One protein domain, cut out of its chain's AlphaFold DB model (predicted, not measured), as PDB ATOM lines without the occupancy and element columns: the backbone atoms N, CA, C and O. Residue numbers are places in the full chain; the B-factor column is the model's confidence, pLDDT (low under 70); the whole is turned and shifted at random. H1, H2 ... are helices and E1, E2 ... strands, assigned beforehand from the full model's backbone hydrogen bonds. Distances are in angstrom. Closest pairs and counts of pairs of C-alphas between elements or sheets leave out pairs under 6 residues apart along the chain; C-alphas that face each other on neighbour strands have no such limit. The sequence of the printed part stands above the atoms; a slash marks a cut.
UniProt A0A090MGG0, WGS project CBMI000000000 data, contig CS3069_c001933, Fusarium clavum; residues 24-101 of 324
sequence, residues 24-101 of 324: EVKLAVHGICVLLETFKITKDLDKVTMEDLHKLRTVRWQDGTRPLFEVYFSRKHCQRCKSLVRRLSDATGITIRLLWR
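This is residues 24 to 101 of the 324 residues of an uncharacterized protein of Fusarium clavum (UniProt A0A090MGG0). Two long helices, H1 and H3, run side by side over one face of a two-stranded parallel ribbon, E1 and E2, while short H2 packs across one end of H3. The 78 printed residues, mixed in class, run H1, H2, E1, H3, E2; they are compact, with a radius of gyration of the C-alphas of 12.6 A and spans of 34 by 29 by 17 A.

H1, residues 24 to 38, starts at C-alpha (190.303, 164.870, 217.876) and is 21.2 A long. H2 is residues 50 to 55, 8.8 A; E1 68 to 73, 16.5 A; H3 79 to 92, 20.0 A; E2 95 to 100, 16.1 A, ending at C-alpha (198.617, 165.231, 224.466).

H1, with residues 24 to 28 alone, touches H3 at a shallow tilt of 16 degrees, the same way; the closest C-alphas, Val 25 and Cys 81, are 6.0 A apart. H2 touches H3 at a steep tilt of 58 degrees, closest at C-alphas Leu 53 and Thr 92, 5.0 A. E1, H3 and E2 form a strand-helix-strand unit, parallel neighbour strands joined through a helix, with a right-handed crossover; N 71 and O 97 are 2.8 A apart, within hydrogen-bond range. In H1, H2 and H3 every O i to N i+4 pair is within that range.

The farthest C-alphas, Gln 62 and Gln 79, are 34.6 A apart. The printed part has no cut; the links H1 to H2 and H2 to E1 are long. No printed residue is under 70 in pLDDT.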
ATOM      1  N   GLU A  24     189.337 165.838 218.406       87.94
ATOM      2  CA  GLU A  24     190.303 164.870 217.876       87.94
ATOM      3  C   GLU A  24     189.850 164.239 216.557       87.94
ATOM      4  O   GLU A  24     190.661 164.032 215.654       87.94
ATOM      5  N   VAL A  25     188.553 163.944 216.442       88.38
ATOM      6  CA  VAL A  25     187.966 163.348 215.237       88.38
ATOM      7  C   VAL A  25     187.840 164.407 214.147       88.38
ATOM      8  O   VAL A  25     188.258 164.158 213.017       88.38
ATOM      9  N   LYS A  26     187.336 165.599 214.499       90.94
ATOM     10  CA  LYS A  26     187.165 166.725 213.567       90.94
ATOM     11  C   LYS A  26     188.483 167.082 212.871       90.94
ATOM     12  O   LYS A  26     188.530 167.124 211.646       90.94
ATOM     13  N   LEU A  27     189.568 167.255 213.632       91.81
ATOM     14  CA  LEU A  27     190.882 167.612 213.081       91.81
ATOM     15  C   LEU A  27     191.510 166.485 212.245       91.81
ATOM     16  O   LEU A  27     192.087 166.760 211.195       91.81
ATOM     17  N   ALA A  28     191.379 165.221 212.665       91.62
ATOM     18  CA  ALA A  28     191.919 164.090 211.908       91.62
ATOM     19  C   ALA A  28     191.196 163.875 210.563       91.62
ATOM     20  O   ALA A  28     191.846 163.594 209.557       91.62
ATOM     21  N   VAL A  29     189.866 164.033 210.537       92.25
ATOM     22  CA  VAL A  29     189.066 163.961 209.303       92.25
ATOM     23  C   VAL A  29     189.363 165.159 208.400       92.25
ATOM     24  O   VAL A  29     189.662 164.960 207.226       92.25
ATOM     25  N   HIS A  30     189.377 166.380 208.946       92.62
ATOM     26  CA  HIS A  30     189.698 167.589 208.182       92.62
ATOM     27  C   HIS A  30     191.078 167.504 207.512       92.62
ATOM     28  O   HIS A  30     191.191 167.781 206.320       92.62
ATOM     29  N   GLY A  31     192.105 167.031 208.230       93.44
ATOM     30  CA  GLY A  31     193.433 166.812 207.652       93.44
ATOM     31  C   GLY A  31     193.412 165.872 206.440       93.44
ATOM     32  O   GLY A  31     194.070 166.141 205.441       93.44
ATOM     33  N   ILE A  32     192.612 164.804 206.470       94.19
ATOM     34  CA  ILE A  32     192.466 163.903 205.316       94.19
ATOM     35  C   ILE A  32     191.747 164.574 204.149       94.19
ATOM     36  O   ILE A  32     192.206 164.422 203.018       94.19
ATOM     37  N   CYS A  33     190.684 165.342 204.399       93.06
ATOM     38  CA  CYS A  33     190.008 166.112 203.352       93.06
ATOM     39  C   CYS A  33     190.984 167.070 202.648       93.06
ATOM     40  O   CYS A  33     191.058 167.071 201.421       93.06
ATOM     41  N   VAL A  34     191.819 167.780 203.417       94.12
ATOM     42  CA  VAL A  34     192.879 168.653 202.884       94.12
ATOM     43  C   VAL A  34     193.864 167.879 202.002       94.12
ATOM     44  O   VAL A  34     194.277 168.391 200.964       94.12
ATOM     45  N   LEU A  35     194.235 166.639 202.342       94.38
ATOM     46  CA  LEU A  35     195.114 165.838 201.478       94.38
ATOM     47  C   LEU A  35     194.408 165.310 200.223       94.38
ATOM     48  O   LEU A  35     195.021 165.315 199.156       94.38
ATOM     49  N   LEU A  36     193.143 164.887 200.312       94.50
ATOM     50  CA  LEU A  36     192.360 164.485 199.136       94.50
ATOM     51  C   LEU A  36     192.280 165.623 198.109       94.50
ATOM     52  O   LEU A  36     192.470 165.382 196.915       94.50
ATOM     53  N   GLU A  37     192.081 166.854 198.584       94.12
ATOM     54  CA  GLU A  37     192.079 168.065 197.766       94.12
ATOM     55  C   GLU A  37     193.486 168.414 197.242       94.12
ATOM     56  O   GLU A  37     193.674 168.584 196.034       94.12
ATOM     57  N   THR A  38     194.500 168.443 198.117       94.06
ATOM     58  CA  THR A  38     195.897 168.791 197.772       94.06
ATOM     59  C   THR A  38     196.463 167.872 196.688       94.06
ATOM     60  O   THR A  38     197.093 168.334 195.734       94.06
ATOM     61  N   PHE A  39     196.203 166.566 196.795       94.00
ATOM     62  CA  PHE A  39     196.614 165.570 195.805       94.00
ATOM     63  C   PHE A  39     195.608 165.392 194.659       94.00
ATOM     64  O   PHE A  39     195.811 164.537 193.799       94.00
ATOM     65  N   LYS A  40     194.555 166.223 194.611       94.00
ATOM     66  CA  LYS A  40     193.527 166.270 193.556       94.00
ATOM     67  C   LYS A  40     192.852 164.915 193.305       94.00
ATOM     68  O   LYS A  40     192.459 164.618 192.179       94.00
ATOM     69  N   ILE A  41     192.718 164.109 194.358       92.38
ATOM     70  CA  ILE A  41     192.077 162.789 194.321       92.38
ATOM     71  C   ILE A  41     190.565 162.953 194.169       92.38
ATOM     72  O   ILE A  41     189.961 162.329 193.298       92.38
ATOM     73  N   THR A  42     189.978 163.836 194.979       90.31
ATOM     74  CA  THR A  42     188.538 164.110 195.006       90.31
ATOM     75  C   THR A  42     188.326 165.618 195.119       90.31
ATOM     76  O   THR A  42     189.028 166.285 195.876       90.31
ATOM     77  N   LYS A  43     187.373 166.164 194.352       83.44
ATOM     78  CA  LYS A  43     186.942 167.576 194.443       83.44
ATOM     79  C   LYS A  43     185.650 167.762 195.246       83.44
ATOM     80  O   LYS A  43     185.391 168.851 195.736       83.44
ATOM     81  N   ASP A  44     184.836 166.712 195.329       87.44
ATOM     82  CA  ASP A  44     183.578 166.667 196.074       87.44
ATOM     83  C   ASP A  44     183.842 166.031 197.449       87.44
ATOM     84  O   ASP A  44     183.890 164.805 197.583       87.44
ATOM     85  N   LEU A  45     184.094 166.868 198.458       86.75
ATOM     86  CA  LEU A  45     184.376 166.419 199.827       86.75
ATOM     87  C   LEU A  45     183.129 165.881 200.552       86.75
ATOM     88  O   LEU A  45     183.276 165.189 201.558       86.75
ATOM     89  N   ASP A  46     181.926 166.116 200.018       83.44
ATOM     90  CA  ASP A  46     180.679 165.566 200.560       83.44
ATOM     91  C   ASP A  46     180.470 164.099 200.137       83.44
ATOM     92  O   ASP A  46     179.652 163.386 200.723       83.44
ATOM     93  N   LYS A  47     181.220 163.617 199.130       86.12
ATOM     94  CA  LYS A  47     181.124 162.251 198.577       86.12
ATOM     95  C   LYS A  47     182.460 161.501 198.553       86.12
ATOM     96  O   LYS A  47     182.809 160.860 197.563       86.12
ATOM     97  N   VAL A  48     183.205 161.544 199.657       88.00
ATOM     98  CA  VAL A  48     184.450 160.769 199.809       88.00
ATOM     99  C   VAL A  48     184.158 159.266 199.864       88.00
ATOM    100  O   VAL A  48     183.457 158.787 200.757       88.00
ATOM    101  N   THR A  49     184.745 158.501 198.941       90.75
ATOM    102  CA  THR A  49     184.625 157.034 198.912       90.75
ATOM    103  C   THR A  49     185.803 156.338 199.606       90.75
ATOM    104  O   THR A  49     186.889 156.901 199.769       90.75
ATOM    105  N   MET A  50     185.636 155.060 199.969       90.62
ATOM    106  CA  MET A  50     186.745 154.235 200.480       90.62
ATOM    107  C   MET A  50     187.884 154.063 199.462       90.62
ATOM    108  O   MET A  50     189.041 153.918 199.859       90.62
ATOM    109  N   GLU A  51     187.586 154.107 198.160       90.75
ATOM    110  CA  GLU A  51     188.607 154.054 197.109       90.75
ATOM    111  C   GLU A  51     189.498 155.299 197.133       90.75
ATOM    112  O   GLU A  51     190.717 155.187 197.011       90.75
ATOM    113  N   ASP A  52     188.914 156.477 197.361       89.81
ATOM    114  CA  ASP A  52     189.652 157.739 197.473       89.81
ATOM    115  C   ASP A  52     190.571 157.753 198.695       89.81
ATOM    116  O   ASP A  52     191.744 158.123 198.598       89.81
ATOM    117  N   LEU A  53     190.086 157.229 199.824       92.94
ATOM    118  CA  LEU A  53     190.915 157.009 201.006       92.94
ATOM    119  C   LEU A  53     192.055 156.020 200.728       92.94
ATOM    120  O   LEU A  53     193.170 156.229 201.194       92.94
ATOM    121  N   HIS A  54     191.835 154.967 199.937       94.38
ATOM    122  CA  HIS A  54     192.907 154.039 199.573       94.38
ATOM    123  C   HIS A  54     193.924 154.623 198.581       94.38
ATOM    124  O   HIS A  54     195.102 154.265 198.674       94.38
ATOM    125  N   LYS A  55     193.538 155.563 197.706       93.94
ATOM    126  CA  LYS A  55     194.480 156.297 196.835       93.94
ATOM    127  C   LYS A  55     195.522 157.076 197.657       93.94
ATOM    128  O   LYS A  55     196.686 157.115 197.269       93.94
ATOM    129  N   LEU A  56     195.177 157.579 198.848       94.00
ATOM    130  CA  LEU A  56     196.138 158.232 199.758       94.00
ATOM    131  C   LEU A  56     197.301 157.323 200.220       94.00
ATOM    132  O   LEU A  56     198.348 157.827 200.625       94.00
ATOM    133  N   ARG A  57     197.192 155.991 200.110       94.62
ATOM    134  CA  ARG A  57     198.270 155.060 200.505       94.62
ATOM    135  C   ARG A  57     199.505 155.168 199.602       94.62
ATOM    136  O   ARG A  57     200.642 154.961 200.055       94.62
ATOM    137  N   THR A  58     199.307 155.467 198.317       93.94
ATOM    138  CA  THR A  58     200.384 155.564 197.314       93.94
ATOM    139  C   THR A  58     201.019 156.953 197.277       93.94
ATOM    140  O   THR A  58     202.203 157.069 196.969       93.94
ATOM    141  N   VAL A  59     200.263 157.977 197.676       93.62
ATOM    142  CA  VAL A  59     200.625 159.399 197.681       93.62
ATOM    143  C   VAL A  59     201.904 159.721 198.460       93.62
ATOM    144  O   VAL A  59     202.095 159.282 199.597       93.62
ATOM    145  N   ARG A  60     202.757 160.561 197.868       95.06
ATOM    146  CA  ARG A  60     203.969 161.134 198.472       95.06
ATOM    147  C   ARG A  60     204.034 162.630 198.172       95.06
ATOM    148  O   ARG A  60     203.463 163.080 197.182       95.06
ATOM    149  N   TRP A  61     204.756 163.374 199.003       93.56
ATOM    150  CA  TRP A  61     205.180 164.736 198.684       93.56
ATOM    151  C   TRP A  61     206.201 164.742 197.537       93.56
ATOM    152  O   TRP A  61     206.701 163.689 197.135       93.56
ATOM    153  N   GLN A  62     206.529 165.931 197.022       91.12
ATOM    154  CA  GLN A  62     207.519 166.107 195.948       91.12
ATOM    155  C   GLN A  62     208.890 165.523 196.338       91.12
ATOM    156  O   GLN A  62     209.542 164.879 195.523       91.12
ATOM    157  N   ASP A  63     209.244 165.623 197.621       92.75
ATOM    158  CA  ASP A  63     210.471 165.082 198.223       92.75
ATOM    159  C   ASP A  63     210.457 163.542 198.389       92.75
ATOM    160  O   ASP A  63     211.341 162.963 199.019       92.75
ATOM    161  N   GLY A  64     209.405 162.857 197.922       92.25
ATOM    162  CA  GLY A  64     209.196 161.412 198.089       92.25
ATOM    163  C   GLY A  64     208.751 160.978 199.495       92.25
ATOM    164  O   GLY A  64     208.415 159.809 199.707       92.25
ATOM    165  N   THR A  65     208.701 161.901 200.458       92.12
ATOM    166  CA  THR A  65     208.257 161.647 201.835       92.12
ATOM    167  C   THR A  65     206.753 161.347 201.902       92.12
ATOM    168  O   THR A  65     205.965 161.750 201.044       92.12
ATOM    169  N   ARG A  66     206.319 160.586 202.916       91.50
ATOM    170  CA  ARG A  66     204.887 160.322 203.147       91.50
ATOM    171  C   ARG A  66     204.248 161.469 203.938       91.50
ATOM    172  O   ARG A  66     204.894 161.963 204.862       91.50
ATOM    173  N   PRO A  67     202.982 161.832 203.667       93.44
ATOM    174  CA  PRO A  67     202.223 162.667 204.586       93.44
ATOM    175  C   PRO A  67     202.089 161.992 205.959       93.44
ATOM    176  O   PRO A  67     201.932 160.772 206.074       93.44
ATOM    177  N   LEU A  68     202.161 162.813 207.003       93.44
ATOM    178  CA  LEU A  68     202.016 162.439 208.403       93.44
ATOM    179  C   LEU A  68     201.345 163.607 209.125       93.44
ATOM    180  O   LEU A  68     201.708 164.759 208.898       93.44
ATOM    181  N   PHE A  69     200.388 163.304 209.997       92.88
ATOM    182  CA  PHE A  69     199.713 164.292 210.830       92.88
ATOM    183  C   PHE A  69     200.075 164.110 212.296       92.88
ATOM    184  O   PHE A  69     200.020 163.002 212.832       92.88
ATOM    185  N   GLU A  70     200.375 165.220 212.962       92.31
ATOM    186  CA  GLU A  70     200.495 165.296 214.412       92.31
ATOM    187  C   GLU A  70     199.464 166.295 214.921       92.31
ATOM    188  O   GLU A  70     199.534 167.484 214.621       92.31
ATOM    189  N   VAL A  71     198.474 165.796 215.657       87.94
ATOM    190  CA  VAL A  71     197.400 166.619 216.207       87.94
ATOM    191  C   VAL A  71     197.630 166.761 217.703       87.94
ATOM    192  O   VAL A  71     197.701 165.766 218.431       87.94
ATOM    193  N   TYR A  72     197.790 168.007 218.137       87.31
ATOM    194  CA  TYR A  72     198.180 168.374 219.491       87.31
ATOM    195  C   TYR A  72     196.958 168.817 220.302       87.31
ATOM    196  O   TYR A  72     196.213 169.700 219.880       87.31
ATOM    197  N   PHE A  73     196.759 168.225 221.481       85.06
ATOM    198  CA  PHE A  73     195.603 168.492 222.341       85.06
ATOM    199  C   PHE A  73     196.017 168.846 223.760       85.06
ATOM    200  O   PHE A  73     196.913 168.227 224.324       85.06
ATOM    201  N   SER A  74     195.265 169.769 224.364       80.75
ATOM    202  CA  SER A  74     195.426 170.170 225.769       80.75
ATOM    203  C   SER A  74     194.892 169.169 226.798       80.75
ATOM    204  O   SER A  74     195.262 169.223 227.968       80.75
ATOM    205  N   ARG A  75     194.008 168.263 226.376       80.88
ATOM    206  CA  ARG A  75     193.416 167.205 227.202       80.88
ATOM    207  C   ARG A  75     193.747 165.847 226.586       80.88
ATOM    208  O   ARG A  75     194.009 165.758 225.386       80.88
ATOM    209  N   LYS A  76     193.739 164.789 227.401       80.31
ATOM    210  CA  LYS A  76     193.920 163.415 226.912       80.31
ATOM    211  C   LYS A  76     192.773 163.056 225.959       80.31
ATOM    212  O   LYS A  76     191.615 163.343 226.246       80.31
ATOM    213  N   HIS A  77     193.108 162.427 224.835       81.38
ATOM    214  CA  HIS A  77     192.132 162.042 223.816       81.38
ATOM    215  C   HIS A  77     191.212 160.913 224.295       81.38
ATOM    216  O   HIS A  77     191.637 160.014 225.026       81.38
ATOM    217  N   CYS A  78     189.966 160.898 223.821       86.50
ATOM    218  CA  CYS A  78     189.026 159.842 224.192       86.50
ATOM    219  C   CYS A  78     189.387 158.489 223.534       86.50
ATOM    220  O   CYS A  78     189.851 158.432 222.393       86.50
ATOM    221  N   GLN A  79     189.148 157.355 224.211       82.94
ATOM    222  CA  GLN A  79     189.518 156.032 223.666       82.94
ATOM    223  C   GLN A  79     188.743 155.672 222.382       82.94
ATOM    224  O   GLN A  79     189.293 155.047 221.472       82.94
ATOM    225  N   ARG A  80     187.481 156.114 222.257       85.94
ATOM    226  CA  ARG A  80     186.688 155.956 221.021       85.94
ATOM    227  C   ARG A  80     187.295 156.759 219.864       85.94
ATOM    228  O   ARG A  80     187.443 156.231 218.766       85.94
ATOM    229  N   CYS A  81     187.724 157.986 220.151       86.81
ATOM    230  CA  CYS A  81     188.396 158.907 219.242       86.81
ATOM    231  C   CYS A  81     189.697 158.283 218.718       86.81
ATOM    232  O   CYS A  81     189.904 158.180 217.513       86.81
ATOM    233  N   LYS A  82     190.521 157.740 219.625       88.94
ATOM    234  CA  LYS A  82     191.747 156.991 219.310       88.94
ATOM    235  C   LYS A  82     191.490 155.788 218.398       88.94
ATOM    236  O   LYS A  82     192.246 155.562 217.459       88.94
ATOM    237  N   SER A  83     190.434 155.018 218.667       89.75
ATOM    238  CA  SER A  83     190.042 153.861 217.852       89.75
ATOM    239  C   SER A  83     189.624 154.271 216.435       89.75
ATOM    240  O   SER A  83     190.070 153.666 215.461       89.75
ATOM    241  N   LEU A  84     188.835 155.342 216.307       90.38
ATOM    242  CA  LEU A  84     188.431 155.884 215.011       90.38
ATOM    243  C   LEU A  84     189.629 156.419 214.216       90.38
ATOM    244  O   LEU A  84     189.813 156.029 213.068       90.38
ATOM    245  N   VAL A  85     190.484 157.239 214.835       91.69
ATOM    246  CA  VAL A  85     191.677 157.799 214.178       91.69
ATOM    247  C   VAL A  85     192.669 156.707 213.762       91.69
ATOM    248  O   VAL A  85     193.287 156.827 212.709       91.69
ATOM    249  N   ARG A  86     192.774 155.601 214.514       93.50
ATOM    250  CA  ARG A  86     193.532 154.413 214.079       93.50
ATOM    251  C   ARG A  86     192.953 153.807 212.802       93.50
ATOM    252  O   ARG A  86     193.670 153.739 211.815       93.50
ATOM    253  N   ARG A  87     191.653 153.484 212.766       92.75
ATOM    254  CA  ARG A  87     190.991 152.949 211.554       92.75
ATOM    255  C   ARG A  87     191.149 153.873 210.343       92.75
ATOM    256  O   ARG A  87     191.335 153.407 209.226       92.75
ATOM    257  N   LEU A  88     191.083 155.179 210.580       92.19
ATOM    258  CA  LEU A  88     191.252 156.235 209.586       92.19
ATOM    259  C   LEU A  88     192.700 156.282 209.041       92.19
ATOM    260  O   LEU A  88     192.914 156.371 207.829       92.19
ATOM    261  N   SER A  89     193.688 156.142 209.930       94.19
ATOM    262  CA  SER A  89     195.114 156.000 209.608       94.19
ATOM    263  C   SER A  89     195.397 154.704 208.833       94.19
ATOM    264  O   SER A  89     196.087 154.737 207.814       94.19
ATOM    265  N   ASP A  90     194.787 153.584 209.229       94.00
ATOM    266  CA  ASP A  90     194.897 152.292 208.545       94.00
ATOM    267  C   ASP A  90     194.272 152.342 207.138       94.00
ATOM    268  O   ASP A  90     194.862 151.861 206.165       94.00
ATOM    269  N   ALA A  91     193.089 152.951 206.991       92.00
ATOM    270  CA  ALA A  91     192.399 153.101 205.709       92.00
ATOM    271  C   ALA A  91     193.223 153.930 204.711       92.00
ATOM    272  O   ALA A  91     193.444 153.486 203.581       92.00
ATOM    273  N   THR A  92     193.736 155.081 205.150       94.62
ATOM    274  CA  THR A  92     194.508 156.014 204.309       94.62
ATOM    275  C   THR A  92     195.983 155.650 204.148       94.62
ATOM    276  O   THR A  92     196.624 156.097 203.205       94.62
ATOM    277  N   GLY A  93     196.548 154.833 205.042       93.19
ATOM    278  CA  GLY A  93     197.991 154.563 205.104       93.19
ATOM    279  C   GLY A  93     198.834 155.769 205.538       93.19
ATOM    280  O   GLY A  93     200.061 155.740 205.402       93.19
ATOM    281  N   ILE A  94     198.180 156.819 206.042       94.50
ATOM    282  CA  ILE A  94     198.782 158.056 206.537       94.50
ATOM    283  C   ILE A  94     198.905 157.937 208.046       94.50
ATOM    284  O   ILE A  94     197.944 157.586 208.724       94.50
ATOM    285  N   THR A  95     200.081 158.229 208.595       94.81
ATOM    286  CA  THR A  95     200.291 158.164 210.047       94.81
ATOM    287  C   THR A  95     199.630 159.366 210.717       94.81
ATOM    288  O   THR A  95     200.015 160.497 210.432       94.81
ATOM    289  N   ILE A  96     198.668 159.133 211.616       94.62
ATOM    290  CA  ILE A  96     198.008 160.191 212.400       94.62
ATOM    291  C   ILE A  96     198.327 159.986 213.882       94.62
ATOM    292  O   ILE A  96     197.934 158.988 214.489       94.62
ATOM    293  N   ARG A  97     199.057 160.932 214.476       92.50
ATOM    294  CA  ARG A  97     199.483 160.915 215.880       92.50
ATOM    295  C   ARG A  97     198.616 161.866 216.694       92.50
ATOM    296  O   ARG A  97     198.612 163.065 216.442       92.50
ATOM    297  N   LEU A  98     197.914 161.335 217.694       90.31
ATOM    298  CA  LEU A  98     197.193 162.135 218.688       90.31
ATOM    299  C   LEU A  98     198.112 162.374 219.891       90.31
ATOM    300  O   LEU A  98     198.328 161.464 220.696       90.31
ATOM    301  N   LEU A  99     198.658 163.583 220.004       88.88
ATOM    302  CA  LEU A  99     199.633 163.956 221.023       88.88
ATOM    303  C   LEU A  99     198.974 164.842 222.080       88.88
ATOM    304  O   LEU A  99     198.465 165.919 221.785       88.88
ATOM    305  N   TRP A 100     198.991 164.390 223.333       88.12
ATOM    306  CA  TRP A 100     198.617 165.231 224.466       88.12
ATOM    307  C   TRP A 100     199.830 166.067 224.892       88.12
ATOM    308  O   TRP A 100     200.931 165.533 225.043       88.12
ATOM    309  N   ARG A 101     199.632 167.377 225.043       82.44
ATOM    310  CA  ARG A 101     200.614 168.346 225.542       82.44
ATOM    311  C   ARG A 101     199.891 169.378 226.395       82.44
ATOM    312  O   ARG A 101     198.761 169.746 226.081       82.44
TER     313      ARG A 101